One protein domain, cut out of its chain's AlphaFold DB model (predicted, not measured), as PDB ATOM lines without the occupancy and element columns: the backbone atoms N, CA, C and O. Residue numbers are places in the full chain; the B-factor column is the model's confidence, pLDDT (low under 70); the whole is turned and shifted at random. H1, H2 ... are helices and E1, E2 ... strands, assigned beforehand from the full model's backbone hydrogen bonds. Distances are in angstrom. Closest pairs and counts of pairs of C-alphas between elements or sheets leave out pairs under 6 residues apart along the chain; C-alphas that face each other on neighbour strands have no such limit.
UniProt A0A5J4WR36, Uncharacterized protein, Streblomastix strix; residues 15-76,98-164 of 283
ATOM      1  N   TYR A  15      14.276 -49.765 -13.009       64.56
ATOM      2  CA  TYR A  15      14.612 -48.383 -13.356       64.56
ATOM      3  C   TYR A  15      14.784 -48.181 -14.865       64.56
ATOM      4  O   TYR A  15      15.593 -48.830 -15.521       64.56
ATOM      5  N   ILE A  16      14.045 -47.217 -15.420       71.69
ATOM      6  CA  ILE A  16      14.197 -46.752 -16.803       71.69
ATOM      7  C   ILE A  16      14.982 -45.435 -16.822       71.69
ATOM      8  O   ILE A  16      14.722 -44.525 -16.025       71.69
ATOM      9  N   THR A  17      15.953 -45.316 -17.730       76.38
ATOM     10  CA  THR A  17      16.738 -44.080 -17.871       76.38
ATOM     11  C   THR A  17      15.822 -42.924 -18.317       76.38
ATOM     12  O   THR A  17      14.962 -43.087 -19.182       76.38
ATOM     13  N   LYS A  18      16.010 -41.711 -17.784       74.44
ATOM     14  CA  LYS A  18      15.435 -40.443 -18.282       74.44
ATOM     15  C   LYS A  18      15.693 -40.275 -19.766       74.44
ATOM     16  O   LYS A  18      14.824 -39.762 -20.462       74.44
ATOM     17  N   VAL A  19      16.852 -40.719 -20.252       74.31
ATOM     18  CA  VAL A  19      17.178 -40.708 -21.682       74.31
ATOM     19  C   VAL A  19      16.246 -41.632 -22.470       74.31
ATOM     20  O   VAL A  19      15.716 -41.208 -23.496       74.31
ATOM     21  N   GLU A  20      15.982 -42.858 -22.018       78.12
ATOM     22  CA  GLU A  20      14.990 -43.725 -22.669       78.12
ATOM     23  C   GLU A  20      13.582 -43.166 -22.564       78.12
ATOM     24  O   GLU A  20      12.867 -43.157 -23.565       78.12
ATOM     25  N   VAL A  21      13.189 -42.634 -21.406       80.38
ATOM     26  CA  VAL A  21      11.857 -42.046 -21.243       80.38
ATOM     27  C   VAL A  21      11.666 -40.841 -22.167       80.38
ATOM     28  O   VAL A  21      10.670 -40.775 -22.883       80.38
ATOM     29  N   ALA A  22      12.639 -39.933 -22.243       74.94
ATOM     30  CA  ALA A  22      12.574 -38.759 -23.111       74.94
ATOM     31  C   ALA A  22      12.548 -39.106 -24.612       74.94
ATOM     32  O   ALA A  22      11.999 -38.340 -25.401       74.94
ATOM     33  N   ASN A  23      13.136 -40.240 -25.012       77.00
ATOM     34  CA  ASN A  23      13.221 -40.645 -26.417       77.00
ATOM     35  C   ASN A  23      12.095 -41.593 -26.863       77.00
ATOM     36  O   ASN A  23      11.751 -41.611 -28.046       77.00
ATOM     37  N   GLN A  24      11.544 -42.405 -25.956       82.19
ATOM     38  CA  GLN A  24      10.574 -43.456 -26.288       82.19
ATOM     39  C   GLN A  24       9.143 -43.143 -25.827       82.19
ATOM     40  O   GLN A  24       8.196 -43.748 -26.338       82.19
ATOM     41  N   TYR A  25       8.959 -42.198 -24.900       84.56
ATOM     42  CA  TYR A  25       7.654 -41.832 -24.349       84.56
ATOM     43  C   TYR A  25       7.265 -40.413 -24.753       84.56
ATOM     44  O   TYR A  25       8.097 -39.566 -25.054       84.56
ATOM     45  N   VAL A  26       5.957 -40.159 -24.754       87.19
ATOM     46  CA  VAL A  26       5.401 -38.839 -25.052       87.19
ATOM     47  C   VAL A  26       5.144 -38.118 -23.733       87.19
ATOM     48  O   VAL A  26       4.232 -38.485 -22.989       87.19
ATOM     49  N   GLY A  27       5.957 -37.105 -23.435       85.94
ATOM     50  CA  GLY A  27       5.767 -36.210 -22.291       85.94
ATOM     51  C   GLY A  27       4.625 -35.214 -22.513       85.94
ATOM     52  O   GLY A  27       4.163 -35.028 -23.640       85.94
ATOM     53  N   ILE A  28       4.189 -34.516 -21.465       83.62
ATOM     54  CA  ILE A  28       3.148 -33.467 -21.563       83.62
ATOM     55  C   ILE A  28       3.719 -32.046 -21.736       83.62
ATOM     56  O   ILE A  28       3.000 -31.056 -21.608       83.62
ATOM     57  N   TRP A  29       5.009 -31.934 -22.051       79.94
ATOM     58  CA  TRP A  29       5.746 -30.673 -22.192       79.94
ATOM     59  C   TRP A  29       6.546 -30.584 -23.473       79.94
ATOM     60  O   TRP A  29       6.955 -31.583 -24.065       79.94
ATOM     61  N   GLY A  30       6.847 -29.336 -23.833       84.31
ATOM     62  CA  GLY A  30       7.673 -29.019 -24.982       84.31
ATOM     63  C   GLY A  30       7.042 -29.469 -26.298       84.31
ATOM     64  O   GLY A  30       5.915 -29.955 -26.358       84.31
ATOM     65  N   ASN A  31       7.799 -29.288 -27.374       82.94
ATOM     66  CA  ASN A  31       7.429 -29.818 -28.678       82.94
ATOM     67  C   ASN A  31       8.075 -31.192 -28.835       82.94
ATOM     68  O   ASN A  31       9.286 -31.318 -28.667       82.94
ATOM     69  N   GLN A  32       7.281 -32.201 -29.183       85.94
ATOM     70  CA  GLN A  32       7.750 -33.573 -29.348       85.94
ATOM     71  C   GLN A  32       7.290 -34.143 -30.687       85.94
ATOM     72  O   GLN A  32       6.224 -33.793 -31.199       85.94
ATOM     73  N   GLN A  33       8.098 -35.039 -31.251       85.06
ATOM     74  CA  GLN A  33       7.765 -35.766 -32.469       85.06
ATOM     75  C   GLN A  33       7.351 -37.192 -32.114       85.06
ATOM     76  O   GLN A  33       8.130 -37.954 -31.556       85.06
ATOM     77  N   ILE A  34       6.129 -37.568 -32.487       86.44
ATOM     78  CA  ILE A  34       5.596 -38.912 -32.264       86.44
ATOM     79  C   ILE A  34       5.581 -39.638 -33.609       86.44
ATOM     80  O   ILE A  34       4.936 -39.187 -34.555       86.44
ATOM     81  N   ILE A  35       6.302 -40.755 -33.709       82.56
ATOM     82  CA  ILE A  35       6.422 -41.536 -34.948       82.56
ATOM     83  C   ILE A  35       5.491 -42.758 -34.900       82.56
ATOM     84  O   ILE A  35       5.233 -43.346 -33.845       82.56
ATOM     85  N   GLY A  36       4.979 -43.146 -36.068       84.75
ATOM     86  CA  GLY A  36       4.093 -44.295 -36.254       84.75
ATOM     87  C   GLY A  36       2.620 -43.987 -35.976       84.75
ATOM     88  O   GLY A  36       2.277 -42.968 -35.380       84.75
ATOM     89  N   THR A  37       1.740 -44.891 -36.403       81.69
ATOM     90  CA  THR A  37       0.289 -44.740 -36.235       81.69
ATOM     91  C   THR A  37      -0.094 -44.787 -34.759       81.69
ATOM     92  O   THR A  37       0.295 -45.706 -34.036       81.69
ATOM     93  N   LYS A  38      -0.879 -43.804 -34.313       86.69
ATOM     94  CA  LYS A  38      -1.451 -43.747 -32.966       86.69
ATOM     95  C   LYS A  38      -2.967 -43.736 -33.085       86.69
ATOM     96  O   LYS A  38      -3.525 -42.935 -33.829       86.69
ATOM     97  N   SER A  39      -3.608 -44.666 -32.388       83.56
ATOM     98  CA  SER A  39      -5.062 -44.811 -32.387       83.56
ATOM     99  C   SER A  39      -5.601 -44.339 -31.047       83.56
ATOM    100  O   SER A  39      -5.250 -44.905 -30.015       83.56
ATOM    101  N   PHE A  40      -6.453 -43.322 -31.074       84.25
ATOM    102  CA  PHE A  40      -7.179 -42.837 -29.906       84.25
ATOM    103  C   PHE A  40      -8.605 -43.380 -29.992       84.25
ATOM    104  O   PHE A  40      -9.288 -43.160 -30.991       84.25
ATOM    105  N   GLN A  41      -9.021 -44.150 -28.987       83.00
ATOM    106  CA  GLN A  41     -10.362 -44.752 -28.952       83.00
ATOM    107  C   GLN A  41     -11.414 -43.778 -28.408       83.00
ATOM    108  O   GLN A  41     -12.589 -43.885 -28.747       83.00
ATOM    109  N   ASP A  42     -10.963 -42.792 -27.633       81.50
ATOM    110  CA  ASP A  42     -11.782 -41.730 -27.064       81.50
ATOM    111  C   ASP A  42     -11.611 -40.395 -27.806       81.50
ATOM    112  O   ASP A  42     -10.764 -40.236 -28.692       81.50
ATOM    113  N   LYS A  43     -12.439 -39.409 -27.438       77.94
ATOM    114  CA  LYS A  43     -12.400 -38.058 -28.014       77.94
ATOM    115  C   LYS A  43     -11.074 -37.363 -27.692       77.94
ATOM    116  O   LYS A  43     -10.685 -37.264 -26.532       77.94
ATOM    117  N   VAL A  44     -10.434 -36.801 -28.716       81.88
ATOM    118  CA  VAL A  44      -9.232 -35.967 -28.580       81.88
ATOM    119  C   VAL A  44      -9.637 -34.496 -28.635       81.88
ATOM    120  O   VAL A  44     -10.273 -34.067 -29.593       81.88
ATOM    121  N   THR A  45      -9.248 -33.719 -27.623       77.25
ATOM    122  CA  THR A  45      -9.402 -32.255 -27.605       77.25
ATOM    123  C   THR A  45      -8.022 -31.618 -27.734       77.25
ATOM    124  O   THR A  45      -7.114 -31.992 -26.997       77.25
ATOM    125  N   ALA A  46      -7.859 -30.671 -28.655       81.12
ATOM    126  CA  ALA A  46      -6.627 -29.901 -28.822       81.12
ATOM    127  C   ALA A  46      -6.962 -28.423 -29.043       81.12
ATOM    128  O   ALA A  46      -8.022 -28.100 -29.582       81.12
ATOM    129  N   ASN A  47      -6.046 -27.528 -28.664       75.62
ATOM    130  CA  ASN A  47      -6.229 -26.081 -28.850       75.62
ATOM    131  C   ASN A  47      -6.225 -25.680 -30.334       75.62
ATOM    132  O   ASN A  47      -6.832 -24.684 -30.720       75.62
ATOM    133  N   GLY A  48      -5.547 -26.471 -31.163       73.25
ATOM    134  CA  GLY A  48      -5.500 -26.317 -32.605       73.25
ATOM    135  C   GLY A  48      -5.122 -27.637 -33.264       73.25
ATOM    136  O   GLY A  48      -4.253 -28.364 -32.771       73.25
ATOM    137  N   PHE A  49      -5.778 -27.927 -34.384       72.94
ATOM    138  CA  PHE A  49      -5.513 -29.095 -35.217       72.94
ATOM    139  C   PHE A  49      -4.903 -28.628 -36.534       72.94
ATOM    140  O   PHE A  49      -5.559 -27.937 -37.314       72.94
ATOM    141  N   VAL A  50      -3.641 -28.983 -36.780       78.00
ATOM    142  CA  VAL A  50      -2.918 -28.562 -37.986       78.00
ATOM    143  C   VAL A  50      -2.395 -29.791 -38.714       78.00
ATOM    144  O   VAL A  50      -1.553 -30.529 -38.197       78.00
ATOM    145  N   LYS A  51      -2.871 -30.019 -39.943       79.94
ATOM    146  CA  LYS A  51      -2.251 -31.007 -40.830       79.94
ATOM    147  C   LYS A  51      -0.901 -30.460 -41.290       79.94
ATOM    148  O   LYS A  51      -0.836 -29.364 -41.840       79.94
ATOM    149  N   SER A  52       0.169 -31.227 -41.106       80.56
ATOM    150  CA  SER A  52       1.493 -30.862 -41.612       80.56
ATOM    151  C   SER A  52       1.446 -30.642 -43.129       80.56
ATOM    152  O   SER A  52       0.918 -31.480 -43.871       80.56
ATOM    153  N   GLY A  53       1.953 -29.487 -43.571       82.19
ATOM    154  CA  GLY A  53       1.896 -29.030 -44.963       82.19
ATOM    155  C   GLY A  53       0.521 -28.545 -45.443       82.19
ATOM    156  O   GLY A  53       0.394 -28.190 -46.611       82.19
ATOM    157  N   GLY A  54      -0.499 -28.535 -44.579       83.94
ATOM    158  CA  GLY A  54      -1.811 -27.969 -44.888       83.94
ATOM    159  C   GLY A  54      -1.788 -26.441 -44.910       83.94
ATOM    160  O   GLY A  54      -0.989 -25.809 -44.217       83.94
ATOM    161  N   THR A  55      -2.681 -25.844 -45.697       86.44
ATOM    162  CA  THR A  55      -2.858 -24.386 -45.776       86.44
ATOM    163  C   THR A  55      -4.228 -23.968 -45.244       86.44
ATOM    164  O   THR A  55      -5.142 -24.783 -45.129       86.44
ATOM    165  N   ASN A  56      -4.406 -22.675 -44.962       85.25
ATOM    166  CA  ASN A  56      -5.719 -22.101 -44.641       85.25
ATOM    167  C   ASN A  56      -6.685 -22.078 -45.843       85.25
ATOM    168  O   ASN A  56      -7.840 -21.701 -45.680       85.25
ATOM    169  N   GLN A  57      -6.222 -22.498 -47.026       88.75
ATOM    170  CA  GLN A  57      -7.007 -22.586 -48.253       88.75
ATOM    171  C   GLN A  57      -7.493 -24.017 -48.530       88.75
ATOM    172  O   GLN A  57      -7.802 -24.344 -49.675       88.75
ATOM    173  N   GLN A  58      -7.517 -24.898 -47.527       87.38
ATOM    174  CA  GLN A  58      -7.850 -26.316 -47.674       87.38
ATOM    175  C   GLN A  58      -8.817 -26.794 -46.582       87.38
ATOM    176  O   GLN A  58      -8.762 -26.345 -45.442       87.38
ATOM    177  N   VAL A  59      -9.668 -27.759 -46.933       87.06
ATOM    178  CA  VAL A  59     -10.544 -28.515 -46.030       87.06
ATOM    179  C   VAL A  59      -9.920 -29.886 -45.783       87.06
ATOM    180  O   VAL A  59      -9.571 -30.587 -46.734       87.06
ATOM    181  N   LEU A  60      -9.785 -30.275 -44.514       86.94
ATOM    182  CA  LEU A  60      -9.346 -31.610 -44.103       86.94
ATOM    183  C   LEU A  60     -10.522 -32.594 -44.185       86.94
ATOM    184  O   LEU A  60     -11.567 -32.369 -43.576       86.94
ATOM    185  N   LEU A  61     -10.342 -33.686 -44.923       85.38
ATOM    186  CA  LEU A  61     -11.336 -34.748 -45.061       85.38
ATOM    187  C   LEU A  61     -11.185 -35.804 -43.964       85.38
ATOM    188  O   LEU A  61     -10.131 -35.931 -43.339       85.38
ATOM    189  N   ALA A  62     -12.234 -36.601 -43.754       81.06
ATOM    190  CA  ALA A  62     -12.257 -37.636 -42.722       81.06
ATOM    191  C   ALA A  62     -11.200 -38.735 -42.924       81.06
ATOM    192  O   ALA A  62     -10.753 -39.331 -41.944       81.06
ATOM    193  N   ASN A  63     -10.757 -38.978 -44.160       80.00
ATOM    194  CA  ASN A  63      -9.655 -39.894 -44.459       80.00
ATOM    195  C   ASN A  63      -8.251 -39.265 -44.321       80.00
ATOM    196  O   ASN A  63      -7.254 -39.900 -44.667       80.00
ATOM    197  N   GLY A  64      -8.162 -38.014 -43.866       81.00
ATOM    198  CA  GLY A  64      -6.915 -37.286 -43.643       81.00
ATOM    199  C   GLY A  64      -6.291 -36.629 -44.867       81.00
ATOM    200  O   GLY A  64      -5.244 -35.986 -44.726       81.00
ATOM    201  N   THR A  65      -6.897 -36.748 -46.049       85.44
ATOM    202  CA  THR A  65      -6.498 -35.946 -47.212       85.44
ATOM    203  C   THR A  65      -7.072 -34.532 -47.113       85.44
ATOM    204  O   THR A  65      -7.827 -34.196 -46.200       85.44
ATOM    205  N   THR A  66      -6.676 -33.661 -48.038       88.06
ATOM    206  CA  THR A  66      -7.150 -32.275 -48.095       88.06
ATOM    207  C   THR A  66      -7.741 -31.969 -49.457       88.06
ATOM    208  O   THR A  66      -7.140 -32.333 -50.467       88.06
ATOM    209  N   LYS A  67      -8.846 -31.223 -49.488       86.31
ATOM    210  CA  LYS A  67      -9.380 -30.598 -50.706       86.31
ATOM    211  C   LYS A  67      -9.194 -29.080 -50.647       86.31
ATOM    212  O   LYS A  67      -9.428 -28.504 -49.586       86.31
ATOM    213  N   PRO A  68      -8.771 -28.405 -51.726       85.00
ATOM    214  CA  PRO A  68      -8.660 -26.950 -51.743       85.00
ATOM    215  C   PRO A  68     -10.039 -26.284 -51.653       85.00
ATOM    216  O   PRO A  68     -11.005 -26.759 -52.244       85.00
ATOM    217  N   LEU A  69     -10.127 -25.143 -50.965       80.94
ATOM    218  CA  LEU A  69     -11.352 -24.341 -50.852       80.94
ATOM    219  C   LEU A  69     -11.897 -23.918 -52.223       80.94
ATOM    220  O   LEU A  69     -13.106 -23.795 -52.375       80.94
ATOM    221  N   SER A  70     -11.038 -23.757 -53.235       72.81
ATOM    222  CA  SER A  70     -11.442 -23.418 -54.607       72.81
ATOM    223  C   SER A  70     -12.295 -24.491 -55.288       72.81
ATOM    224  O   SER A  70     -13.057 -24.170 -56.192       72.81
ATOM    225  N   GLU A  71     -12.198 -25.757 -54.866       73.50
ATOM    226  CA  GLU A  71     -13.105 -26.815 -55.343       73.50
ATOM    227  C   GLU A  71     -14.514 -26.683 -54.747       73.50
ATOM    228  O   GLU A  71     -15.459 -27.255 -55.280       73.50
ATOM    229  N   PHE A  72     -14.666 -25.915 -53.664       69.88
ATOM    230  CA  PHE A  72     -15.945 -25.643 -53.006       69.88
ATOM    231  C   PHE A  72     -16.547 -24.288 -53.402       69.88
ATOM    232  O   PHE A  72     -17.670 -23.978 -53.011       69.88
ATOM    233  N   THR A  73     -15.830 -23.460 -54.169       56.94
ATOM    234  CA  THR A  73     -16.356 -22.176 -54.637       56.94
ATOM    235  C   THR A  73     -17.100 -22.345 -55.955       56.94
ATOM    236  O   THR A  73     -16.491 -22.641 -56.981       56.94
ATOM    237  N   THR A  74     -18.394 -22.032 -55.976       54.53
ATOM    238  CA  THR A  74     -19.006 -21.488 -57.193       54.53
ATOM    239  C   THR A  74     -18.340 -20.132 -57.433       54.53
ATOM    240  O   THR A  74     -18.431 -19.266 -56.566       54.53
ATOM    241  N   THR A  75     -17.607 -19.971 -58.534       50.62
ATOM    242  CA  THR A  75     -16.872 -18.750 -58.925       50.62
ATOM    243  C   THR A  75     -17.547 -17.453 -58.457       50.62
ATOM    244  O   THR A  75     -18.563 -17.051 -59.022       50.62
ATOM    245  N   ILE A  76     -16.981 -16.789 -57.442       55.03
ATOM    246  CA  ILE A  76     -17.323 -15.402 -57.107       55.03
ATOM    247  C   ILE A  76     -16.404 -14.516 -57.946       55.03
ATOM    248  O   ILE A  76     -15.187 -14.533 -57.774       55.03
ATOM    249  N   THR A  98      24.703 -18.704 -37.640       43.75
ATOM    250  CA  THR A  98      25.911 -19.383 -37.141       43.75
ATOM    251  C   THR A  98      25.503 -20.650 -36.388       43.75
ATOM    252  O   THR A  98      24.495 -20.649 -35.687       43.75
ATOM    253  N   THR A  99      26.249 -21.735 -36.591       56.22
ATOM    254  CA  THR A  99      26.011 -23.087 -36.056       56.22
ATOM    255  C   THR A  99      26.945 -23.381 -34.881       56.22
ATOM    256  O   THR A  99      28.087 -22.926 -34.898       56.22
ATOM    257  N   LEU A 100      26.484 -24.140 -33.880       42.88
ATOM    258  CA  LEU A 100      27.295 -24.572 -32.736       42.88
ATOM    259  C   LEU A 100      27.027 -26.056 -32.432       42.88
ATOM    260  O   LEU A 100      25.901 -26.415 -32.094       42.88
ATOM    261  N   ASP A 101      28.067 -26.879 -32.575       51.84
ATOM    262  CA  ASP A 101      28.130 -28.307 -32.233       51.84
ATOM    263  C   ASP A 101      28.611 -28.481 -30.788       51.84
ATOM    264  O   ASP A 101      29.655 -27.920 -30.454       51.84
ATOM    265  N   GLN A 102      27.949 -29.311 -29.970       44.41
ATOM    266  CA  GLN A 102      28.591 -29.994 -28.833       44.41
ATOM    267  C   GLN A 102      27.959 -31.377 -28.555       44.41
ATOM    268  O   GLN A 102      26.752 -31.531 -28.748       44.41
ATOM    269  N   PRO A 103      28.745 -32.382 -28.104       55.88
ATOM    270  CA  PRO A 103      28.283 -33.745 -27.837       55.88
ATOM    271  C   PRO A 103      27.737 -33.909 -26.408       55.88
ATOM    272  O   PRO A 103      28.170 -33.220 -25.485       55.88
ATOM    273  N   TYR A 104      26.792 -34.838 -26.250       43.16
ATOM    274  CA  TYR A 104      26.026 -35.089 -25.023       43.16
ATOM    275  C   TYR A 104      26.826 -35.901 -23.975       43.16
ATOM    276  O   TYR A 104      27.579 -36.791 -24.378       43.16
ATOM    277  N   PRO A 105      26.675 -35.629 -22.663       57.53
ATOM    278  CA  PRO A 105      27.326 -36.382 -21.589       57.53
ATOM    279  C   PRO A 105      26.587 -37.683 -21.237       57.53
ATOM    280  O   PRO A 105      25.412 -37.848 -21.566       57.53
ATOM    281  N   GLU A 106      27.297 -38.603 -20.577       48.72
ATOM    282  CA  GLU A 106      26.758 -39.903 -20.169       48.72
ATOM    283  C   GLU A 106      25.884 -39.847 -18.900       48.72
ATOM    284  O   GLU A 106      26.220 -39.113 -17.968       48.72
ATOM    285  N   PRO A 107      24.839 -40.700 -18.864       50.84
ATOM    286  CA  PRO A 107      24.107 -41.226 -17.727       50.84
ATOM    287  C   PRO A 107      24.609 -41.028 -16.293       50.84
ATOM    288  O   PRO A 107      25.542 -41.732 -15.928       50.84
ATOM    289  N   THR A 108      23.995 -40.223 -15.436       57.41
ATOM    290  CA  THR A 108      24.164 -40.283 -13.967       57.41
ATOM    291  C   THR A 108      22.881 -40.797 -13.306       57.41
ATOM    292  O   THR A 108      21.860 -40.907 -13.970       57.41
ATOM    293  N   ASP A 109      22.871 -41.114 -12.011       57.59
ATOM    294  CA  ASP A 109      21.644 -41.592 -11.335       57.59
ATOM    295  C   ASP A 109      20.501 -40.554 -11.377       57.59
ATOM    296  O   ASP A 109      19.318 -40.893 -11.449       57.59
ATOM    297  N   ASP A 110      20.855 -39.267 -11.458       66.81
ATOM    298  CA  ASP A 110      19.920 -38.173 -11.730       66.81
ATOM    299  C   ASP A 110      19.350 -38.208 -13.155       66.81
ATOM    300  O   ASP A 110      18.434 -37.451 -13.461       66.81
ATOM    301  N   ASP A 111      19.833 -39.085 -14.027       54.69
ATOM    302  CA  ASP A 111      19.301 -39.372 -15.351       54.69
ATOM    303  C   ASP A 111      18.379 -40.591 -15.349       54.69
ATOM    304  O   ASP A 111      18.165 -41.171 -16.404       54.69
ATOM    305  N   TYR A 112      17.788 -40.976 -14.214       56.22
ATOM    306  CA  TYR A 112      16.734 -41.998 -14.125       56.22
ATOM    307  C   TYR A 112      15.453 -41.409 -13.518       56.22
ATOM    308  O   TYR A 112      15.495 -40.558 -12.628       56.22
ATOM    309  N   ILE A 113      14.285 -41.775 -14.060       63.97
ATOM    310  CA  ILE A 113      12.991 -41.212 -13.640       63.97
ATOM    311  C   ILE A 113      12.194 -42.242 -12.852       63.97
ATOM    312  O   ILE A 113      12.083 -43.402 -13.235       63.97
ATOM    313  N   THR A 114      11.613 -41.809 -11.737       66.75
ATOM    314  CA  THR A 114      10.802 -42.689 -10.897       66.75
ATOM    315  C   THR A 114       9.435 -42.940 -11.536       66.75
ATOM    316  O   THR A 114       8.866 -42.073 -12.204       66.75
ATOM    317  N   LEU A 115       8.847 -44.111 -11.276       64.69
ATOM    318  CA  LEU A 115       7.521 -44.486 -11.783       64.69
ATOM    319  C   LEU A 115       6.421 -43.464 -11.431       64.69
ATOM    320  O   LEU A 115       5.476 -43.266 -12.198       64.69
ATOM    321  N   GLY A 116       6.535 -42.813 -10.269       68.75
ATOM    322  CA  GLY A 116       5.624 -41.749  -9.845       68.75
ATOM    323  C   GLY A 116       5.668 -40.541 -10.780       68.75
ATOM    324  O   GLY A 116       4.614 -40.069 -11.200       68.75
ATOM    325  N   ALA A 117       6.874 -40.110 -11.166       70.56
ATOM    326  CA  ALA A 117       7.057 -39.041 -12.136       70.56
ATOM    327  C   ALA A 117       6.544 -39.470 -13.521       70.56
ATOM    328  O   ALA A 117       5.717 -38.772 -14.092       70.56
ATOM    329  N   VAL A 118       6.867 -40.676 -14.011       68.50
ATOM    330  CA  VAL A 118       6.353 -41.157 -15.315       68.50
ATOM    331  C   VAL A 118       4.823 -41.029 -15.427       68.50
ATOM    332  O   VAL A 118       4.303 -40.595 -16.451       68.50
ATOM    333  N   LYS A 119       4.086 -41.334 -14.352       70.56
ATOM    334  CA  LYS A 119       2.615 -41.244 -14.328       70.56
ATOM    335  C   LYS A 119       2.060 -39.817 -14.315       70.56
ATOM    336  O   LYS A 119       0.950 -39.619 -14.800       70.56
ATOM    337  N   SER A 120       2.767 -38.849 -13.731       70.81
ATOM    338  CA  SER A 120       2.319 -37.447 -13.691       70.81
ATOM    339  C   SER A 120       2.759 -36.632 -14.906       70.81
ATOM    340  O   SER A 120       2.173 -35.593 -15.192       70.81
ATOM    341  N   GLU A 121       3.801 -37.092 -15.589       76.25
ATOM    342  CA  GLU A 121       4.581 -36.314 -16.548       76.25
ATOM    343  C   GLU A 121       4.418 -36.789 -18.007       76.25
ATOM    344  O   GLU A 121       4.696 -36.048 -18.955       76.25
ATOM    345  N   PHE A 122       3.936 -38.020 -18.206       72.69
ATOM    346  CA  PHE A 122       3.822 -38.670 -19.513       72.69
ATOM    347  C   PHE A 122       2.413 -39.219 -19.733       72.69
ATOM    348  O   PHE A 122       1.682 -39.541 -18.793       72.69
ATOM    349  N   VAL A 123       2.018 -39.343 -21.000       75.31
ATOM    350  CA  VAL A 123       0.692 -39.862 -21.359       75.31
ATOM    351  C   VAL A 123       0.737 -41.380 -21.482       75.31
ATOM    352  O   VAL A 123       1.500 -41.936 -22.272       75.31
ATOM    353  N   SER A 124      -0.120 -42.059 -20.719       72.94
ATOM    354  CA  SER A 124      -0.272 -43.510 -20.804       72.94
ATOM    355  C   SER A 124      -0.991 -43.919 -22.091       72.94
ATOM    356  O   SER A 124      -1.966 -43.297 -22.501       72.94
ATOM    357  N   SER A 125      -0.556 -45.022 -22.696       68.06
ATOM    358  CA  SER A 125      -1.287 -45.689 -23.780       68.06
ATOM    359  C   SER A 125      -2.480 -46.523 -23.292       68.06
ATOM    360  O   SER A 125      -3.269 -46.985 -24.113       68.06
ATOM    361  N   VAL A 126      -2.596 -46.745 -21.976       64.44
ATOM    362  CA  VAL A 126      -3.591 -47.634 -21.350       64.44
ATOM    363  C   VAL A 126      -4.699 -46.844 -20.653       64.44
ATOM    364  O   VAL A 126      -5.842 -47.292 -20.602       64.44
ATOM    365  N   TYR A 127      -4.373 -45.665 -20.126       67.50
ATOM    366  CA  TYR A 127      -5.302 -44.805 -19.396       67.50
ATOM    367  C   TYR A 127      -5.560 -43.508 -20.160       67.50
ATOM    368  O   TYR A 127      -4.695 -43.031 -20.893       67.50
ATOM    369  N   SER A 128      -6.738 -42.912 -19.968       63.88
ATOM    370  CA  SER A 128      -7.051 -41.609 -20.549       63.88
ATOM    371  C   SER A 128      -6.125 -40.529 -19.977       63.88
ATOM    372  O   SER A 128      -5.920 -40.425 -18.769       63.88
ATOM    373  N   GLY A 129      -5.548 -39.723 -20.867       66.69
ATOM    374  CA  GLY A 129      -4.634 -38.633 -20.531       66.69
ATOM    375  C   GLY A 129      -4.863 -37.433 -21.446       66.69
ATOM    376  O   GLY A 129      -5.612 -37.515 -22.419       66.69
ATOM    377  N   SER A 130      -4.254 -36.295 -21.124       63.59
ATOM    378  CA  SER A 130      -4.396 -35.054 -21.895       63.59
ATOM    379  C   SER A 130      -3.030 -34.532 -22.323       63.59
ATOM    380  O   SER A 130      -2.104 -34.502 -21.520       63.59
ATOM    381  N   ILE A 131      -2.920 -34.092 -23.578       69.69
ATOM    382  CA  ILE A 131      -1.760 -33.357 -24.090       69.69
ATOM    383  C   ILE A 131      -2.184 -31.893 -24.197       69.69
ATOM    384  O   ILE A 131      -3.093 -31.561 -24.957       69.69
ATOM    385  N   SER A 132      -1.554 -31.012 -23.424       63.62
ATOM    386  CA  SER A 132      -1.816 -29.575 -23.492       63.62
ATOM    387  C   SER A 132      -1.013 -28.939 -24.625       63.62
ATOM    388  O   SER A 132       0.212 -28.902 -24.566       63.62
ATOM    389  N   GLY A 133      -1.693 -28.415 -25.647       66.50
ATOM    390  CA  GLY A 133      -1.051 -27.711 -26.758       66.50
ATOM    391  C   GLY A 133      -1.752 -27.916 -28.100       66.50
ATOM    392  O   GLY A 133      -2.894 -28.376 -28.167       66.50
ATOM    393  N   ASN A 134      -1.058 -27.542 -29.174       70.88
ATOM    394  CA  ASN A 134      -1.490 -27.803 -30.546       70.88
ATOM    395  C   ASN A 134      -0.968 -29.168 -30.998       70.88
ATOM    396  O   ASN A 134       0.193 -29.494 -30.753       70.88
ATOM    397  N   LEU A 135      -1.802 -29.935 -31.702       73.38
ATOM    398  CA  LEU A 135      -1.404 -31.209 -32.292       73.38
ATOM    399  C   LEU A 135      -1.141 -31.014 -33.788       73.38
ATOM    400  O   LEU A 135      -2.059 -30.721 -34.560       73.38
ATOM    401  N   THR A 136       0.113 -31.207 -34.195       73.12
ATOM    402  CA  THR A 136       0.512 -31.224 -35.606       73.12
ATOM    403  C   THR A 136       0.748 -32.666 -36.034       73.12
ATOM    404  O   THR A 136       1.659 -33.314 -35.523       73.12
ATOM    405  N   ALA A 137      -0.039 -33.173 -36.984       72.12
ATOM    406  CA  ALA A 137       0.136 -34.526 -37.520       72.12
ATOM    407  C   ALA A 137       0.231 -34.517 -39.048       72.12
ATOM    408  O   ALA A 137      -0.293 -33.631 -39.721       72.12
ATOM    409  N   THR A 138       0.902 -35.517 -39.616       71.31
ATOM    410  CA  THR A 138       0.989 -35.705 -41.074       71.31
ATOM    411  C   THR A 138      -0.361 -36.080 -41.685       71.31
ATOM    412  O   THR A 138      -0.693 -35.582 -42.767       71.31
ATOM    413  N   SER A 139      -1.146 -36.880 -40.957       71.50
ATOM    414  CA  SER A 139      -2.486 -37.335 -41.331       71.50
ATOM    415  C   SER A 139      -3.386 -37.460 -40.100       71.50
ATOM    416  O   SER A 139      -2.945 -37.930 -39.054       71.50
ATOM    417  N   PHE A 140      -4.660 -37.098 -40.258       74.00
ATOM    418  CA  PHE A 140      -5.717 -37.295 -39.264       74.00
ATOM    419  C   PHE A 140      -6.852 -38.075 -39.912       74.00
ATOM    420  O   PHE A 140      -7.522 -37.554 -40.794       74.00
ATOM    421  N   ILE A 141      -7.046 -39.324 -39.504       78.12
ATOM    422  CA  ILE A 141      -8.004 -40.228 -40.141       78.12
ATOM    423  C   ILE A 141      -9.024 -40.650 -39.098       78.12
ATOM    424  O   ILE A 141      -8.654 -41.196 -38.055       78.12
ATOM    425  N   LYS A 142     -10.311 -40.452 -39.382       81.62
ATOM    426  CA  LYS A 142     -11.361 -41.156 -38.651       81.62
ATOM    427  C   LYS A 142     -11.427 -42.575 -39.198       81.62
ATOM    428  O   LYS A 142     -11.656 -42.784 -40.386       81.62
ATOM    429  N   SER A 143     -11.173 -43.546 -38.326       80.06
ATOM    430  CA  SER A 143     -11.125 -44.959 -38.708       80.06
ATOM    431  C   SER A 143     -12.395 -45.383 -39.454       80.06
ATOM    432  O   SER A 143     -13.504 -45.029 -39.049       80.06
ATOM    433  N   GLY A 144     -12.221 -46.133 -40.546       82.62
ATOM    434  CA  GLY A 144     -13.322 -46.649 -41.362       82.62
ATOM    435  C   GLY A 144     -14.024 -45.617 -42.254       82.62
ATOM    436  O   GLY A 144     -15.141 -45.883 -42.689       82.62
ATOM    437  N   LYS A 145     -13.414 -44.453 -42.514       88.50
ATOM    438  CA  LYS A 145     -13.955 -43.418 -43.414       88.50
ATOM    439  C   LYS A 145     -13.107 -43.246 -44.679       88.50
ATOM    440  O   LYS A 145     -11.910 -43.533 -44.676       88.50
ATOM    441  N   ASP A 146     -13.745 -42.760 -45.740       85.88
ATOM    442  CA  ASP A 146     -13.151 -42.422 -47.039       85.88
ATOM    443  C   ASP A 146     -13.132 -40.891 -47.273       85.88
ATOM    444  O   ASP A 146     -13.324 -40.103 -46.341       85.88
ATOM    445  N   ASP A 147     -12.825 -40.450 -48.497       85.12
ATOM    446  CA  ASP A 147     -12.786 -39.034 -48.892       85.12
ATOM    447  C   ASP A 147     -14.167 -38.435 -49.186       85.12
ATOM    448  O   ASP A 147     -14.243 -37.310 -49.671       85.12
ATOM    449  N   THR A 148     -15.267 -39.129 -48.886       83.00
ATOM    450  CA  THR A 148     -16.615 -38.617 -49.176       83.00
ATOM    451  C   THR A 148     -17.199 -37.774 -48.047       83.00
ATOM    452  O   THR A 148     -18.293 -37.239 -48.202       83.00
ATOM    453  N   SER A 149     -16.503 -37.643 -46.910       81.94
ATOM    454  CA  SER A 149     -17.019 -36.997 -45.694       81.94
ATOM    455  C   SER A 149     -16.020 -36.026 -45.052       81.94
ATOM    456  O   SER A 149     -14.803 -36.217 -45.126       81.94
ATOM    457  N   VAL A 150     -16.536 -35.008 -44.361       85.25
ATOM    458  CA  VAL A 150     -15.774 -34.101 -43.484       85.25
ATOM    459  C   VAL A 150     -16.047 -34.416 -42.015       85.25
ATOM    460  O   VAL A 150     -17.108 -34.937 -41.671       85.25
ATOM    461  N   LEU A 151     -15.101 -34.077 -41.141       85.38
ATOM    462  CA  LEU A 151     -15.272 -34.188 -39.690       85.38
ATOM    463  C   LEU A 151     -15.940 -32.933 -39.129       85.38
ATOM    464  O   LEU A 151     -15.559 -31.815 -39.476       85.38
ATOM    465  N   LEU A 152     -16.915 -33.128 -38.242       82.44
ATOM    466  CA  LEU A 152     -17.612 -32.056 -37.537       82.44
ATOM    467  C   LEU A 152     -16.944 -31.763 -36.188       82.44
ATOM    468  O   LEU A 152     -16.290 -32.623 -35.594       82.44
ATOM    469  N   ALA A 153     -17.130 -30.541 -35.681       73.44
ATOM    470  CA  ALA A 153     -16.499 -30.073 -34.444       73.44
ATOM    471  C   ALA A 153     -16.925 -30.860 -33.185       73.44
ATOM    472  O   ALA A 153     -16.207 -30.857 -32.189       73.44
ATOM    473  N   ASP A 154     -18.065 -31.554 -33.222       76.31
ATOM    474  CA  ASP A 154     -18.572 -32.406 -32.137       76.31
ATOM    475  C   ASP A 154     -18.038 -33.858 -32.180       76.31
ATOM    476  O   ASP A 154     -18.300 -34.660 -31.270       76.31
ATOM    477  N   GLY A 155     -17.254 -34.188 -33.215       73.50
ATOM    478  CA  GLY A 155     -16.701 -35.516 -33.488       73.50
ATOM    479  C   GLY A 155     -17.545 -36.387 -34.428       73.50
ATOM    480  O   GLY A 155     -17.141 -37.528 -34.714       73.50
ATOM    481  N   GLY A 156     -18.688 -35.869 -34.895       81.06
ATOM    482  CA  GLY A 156     -19.499 -36.449 -35.961       81.06
ATOM    483  C   GLY A 156     -18.863 -36.293 -37.345       81.06
ATOM    484  O   GLY A 156     -17.737 -35.809 -37.492       81.06
ATOM    485  N   ASP A 157     -19.585 -36.718 -38.376       82.75
ATOM    486  CA  ASP A 157     -19.180 -36.571 -39.772       82.75
ATOM    487  C   ASP A 157     -20.363 -36.172 -40.658       82.75
ATOM    488  O   ASP A 157     -21.508 -36.517 -40.371       82.75
ATOM    489  N   ALA A 158     -20.072 -35.425 -41.723       79.56
ATOM    490  CA  ALA A 158     -21.042 -35.018 -42.735       79.56
ATOM    491  C   ALA A 158     -20.528 -35.375 -44.132       79.56
ATOM    492  O   ALA A 158     -19.345 -35.191 -44.427       79.56
ATOM    493  N   LEU A 159     -21.414 -35.859 -45.006       79.62
ATOM    494  CA  LEU A 159     -21.073 -36.157 -46.399       79.62
ATOM    495  C   LEU A 159     -20.748 -34.866 -47.160       79.62
ATOM    496  O   LEU A 159     -21.464 -33.874 -47.035       79.62
ATOM    497  N   LEU A 160     -19.737 -34.893 -48.027       71.44
ATOM    498  CA  LEU A 160     -19.392 -33.779 -48.917       71.44
ATOM    499  C   LEU A 160     -20.576 -33.364 -49.801       71.44
ATOM    500  O   LEU A 160     -20.773 -32.176 -50.032       71.44
ATOM    501  N   SER A 161     -21.407 -34.319 -50.230       67.31
ATOM    502  CA  SER A 161     -22.628 -34.051 -51.005       67.31
ATOM    503  C   SER A 161     -23.687 -33.258 -50.233       67.31
ATOM    504  O   SER A 161     -24.517 -32.600 -50.850       67.31
ATOM    505  N   SER A 162     -23.654 -33.283 -48.897       64.19
ATOM    506  CA  SER A 162     -24.558 -32.486 -48.056       64.19
ATOM    507  C   SER A 162     -24.090 -31.039 -47.858       64.19
ATOM    508  O   SER A 162     -24.871 -30.203 -47.417       64.19
ATOM    509  N   LEU A 163     -22.830 -30.732 -48.198       67.06
ATOM    510  CA  LEU A 163     -22.239 -29.391 -48.079       67.06
ATOM    511  C   LEU A 163     -22.350 -28.570 -49.372       67.06
ATOM    512  O   LEU A 163     -22.017 -27.385 -49.375       67.06
ATOM    513  N   GLY A 164     -22.770 -29.196 -50.473       56.31
ATOM    514  CA  GLY A 164     -22.971 -28.530 -51.755       56.31
ATOM    515  C   GLY A 164     -24.209 -27.630 -51.764       56.31
ATOM    516  O   GLY A 164     -25.202 -27.890 -51.084       56.31
TER     517      GLY A 164
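Overview. This is residues 15 to 76 and 98 to 164 of the 283 residues of an uncharacterized protein of Streblomastix strix (UniProt A0A5J4WR36). With little regular structure, this is a long body of winding loops: helices H1 and H2 at one end, strand pair E1 and E4 near the middle, hairpins E2-E3 and E5-E6 toward the other end. Residues 98 to 105 stick out. The printed part has 129 residues, 32 in named elements, two helices and six strands, ordered H1 E1 E2 E3 H2 E4 E5 E6, class mixed. It is loose, radius of gyration of the C-alphas 19.8 A, spanning 64 by 44 by 21 A.

Arrangement. E1, residues 49 to 51, and E4, residues 135 to 137, are parallel; N 50 and O 135 are within hydrogen-bond range, 3.2 A. E2, residues 58 to 60, and E3, residues 66 to 68, form an antiparallel hairpin; N 59 and O 67 are within hydrogen-bond range, 2.8 A. E5, residues 149 to 151, and E6, residues 157 to 159, form another; N 150 and O 158 are within hydrogen-bond range, 2.8 A. H1, residues 18 to 24, and H2, residues 115 to 121, are only just apart, closest C-alphas 8.1 A; in both, every O i to N i+4 pair is within hydrogen-bond range.

Along the chain. H1, 9.8 A long, begins at C-alpha 18 (15.435, -40.443, -18.282); H2 is 9.9 A long; E6 ends at C-alpha 159 (-21.073, -36.157, -46.399).

Size, cuts and confidence. Residues 77 to 97 are not printed; C-alphas 76 and 98 are 47.8 A apart. Mean pLDDT of the printed part is 73.8; 39 residues are under 70, among them 98 to 116.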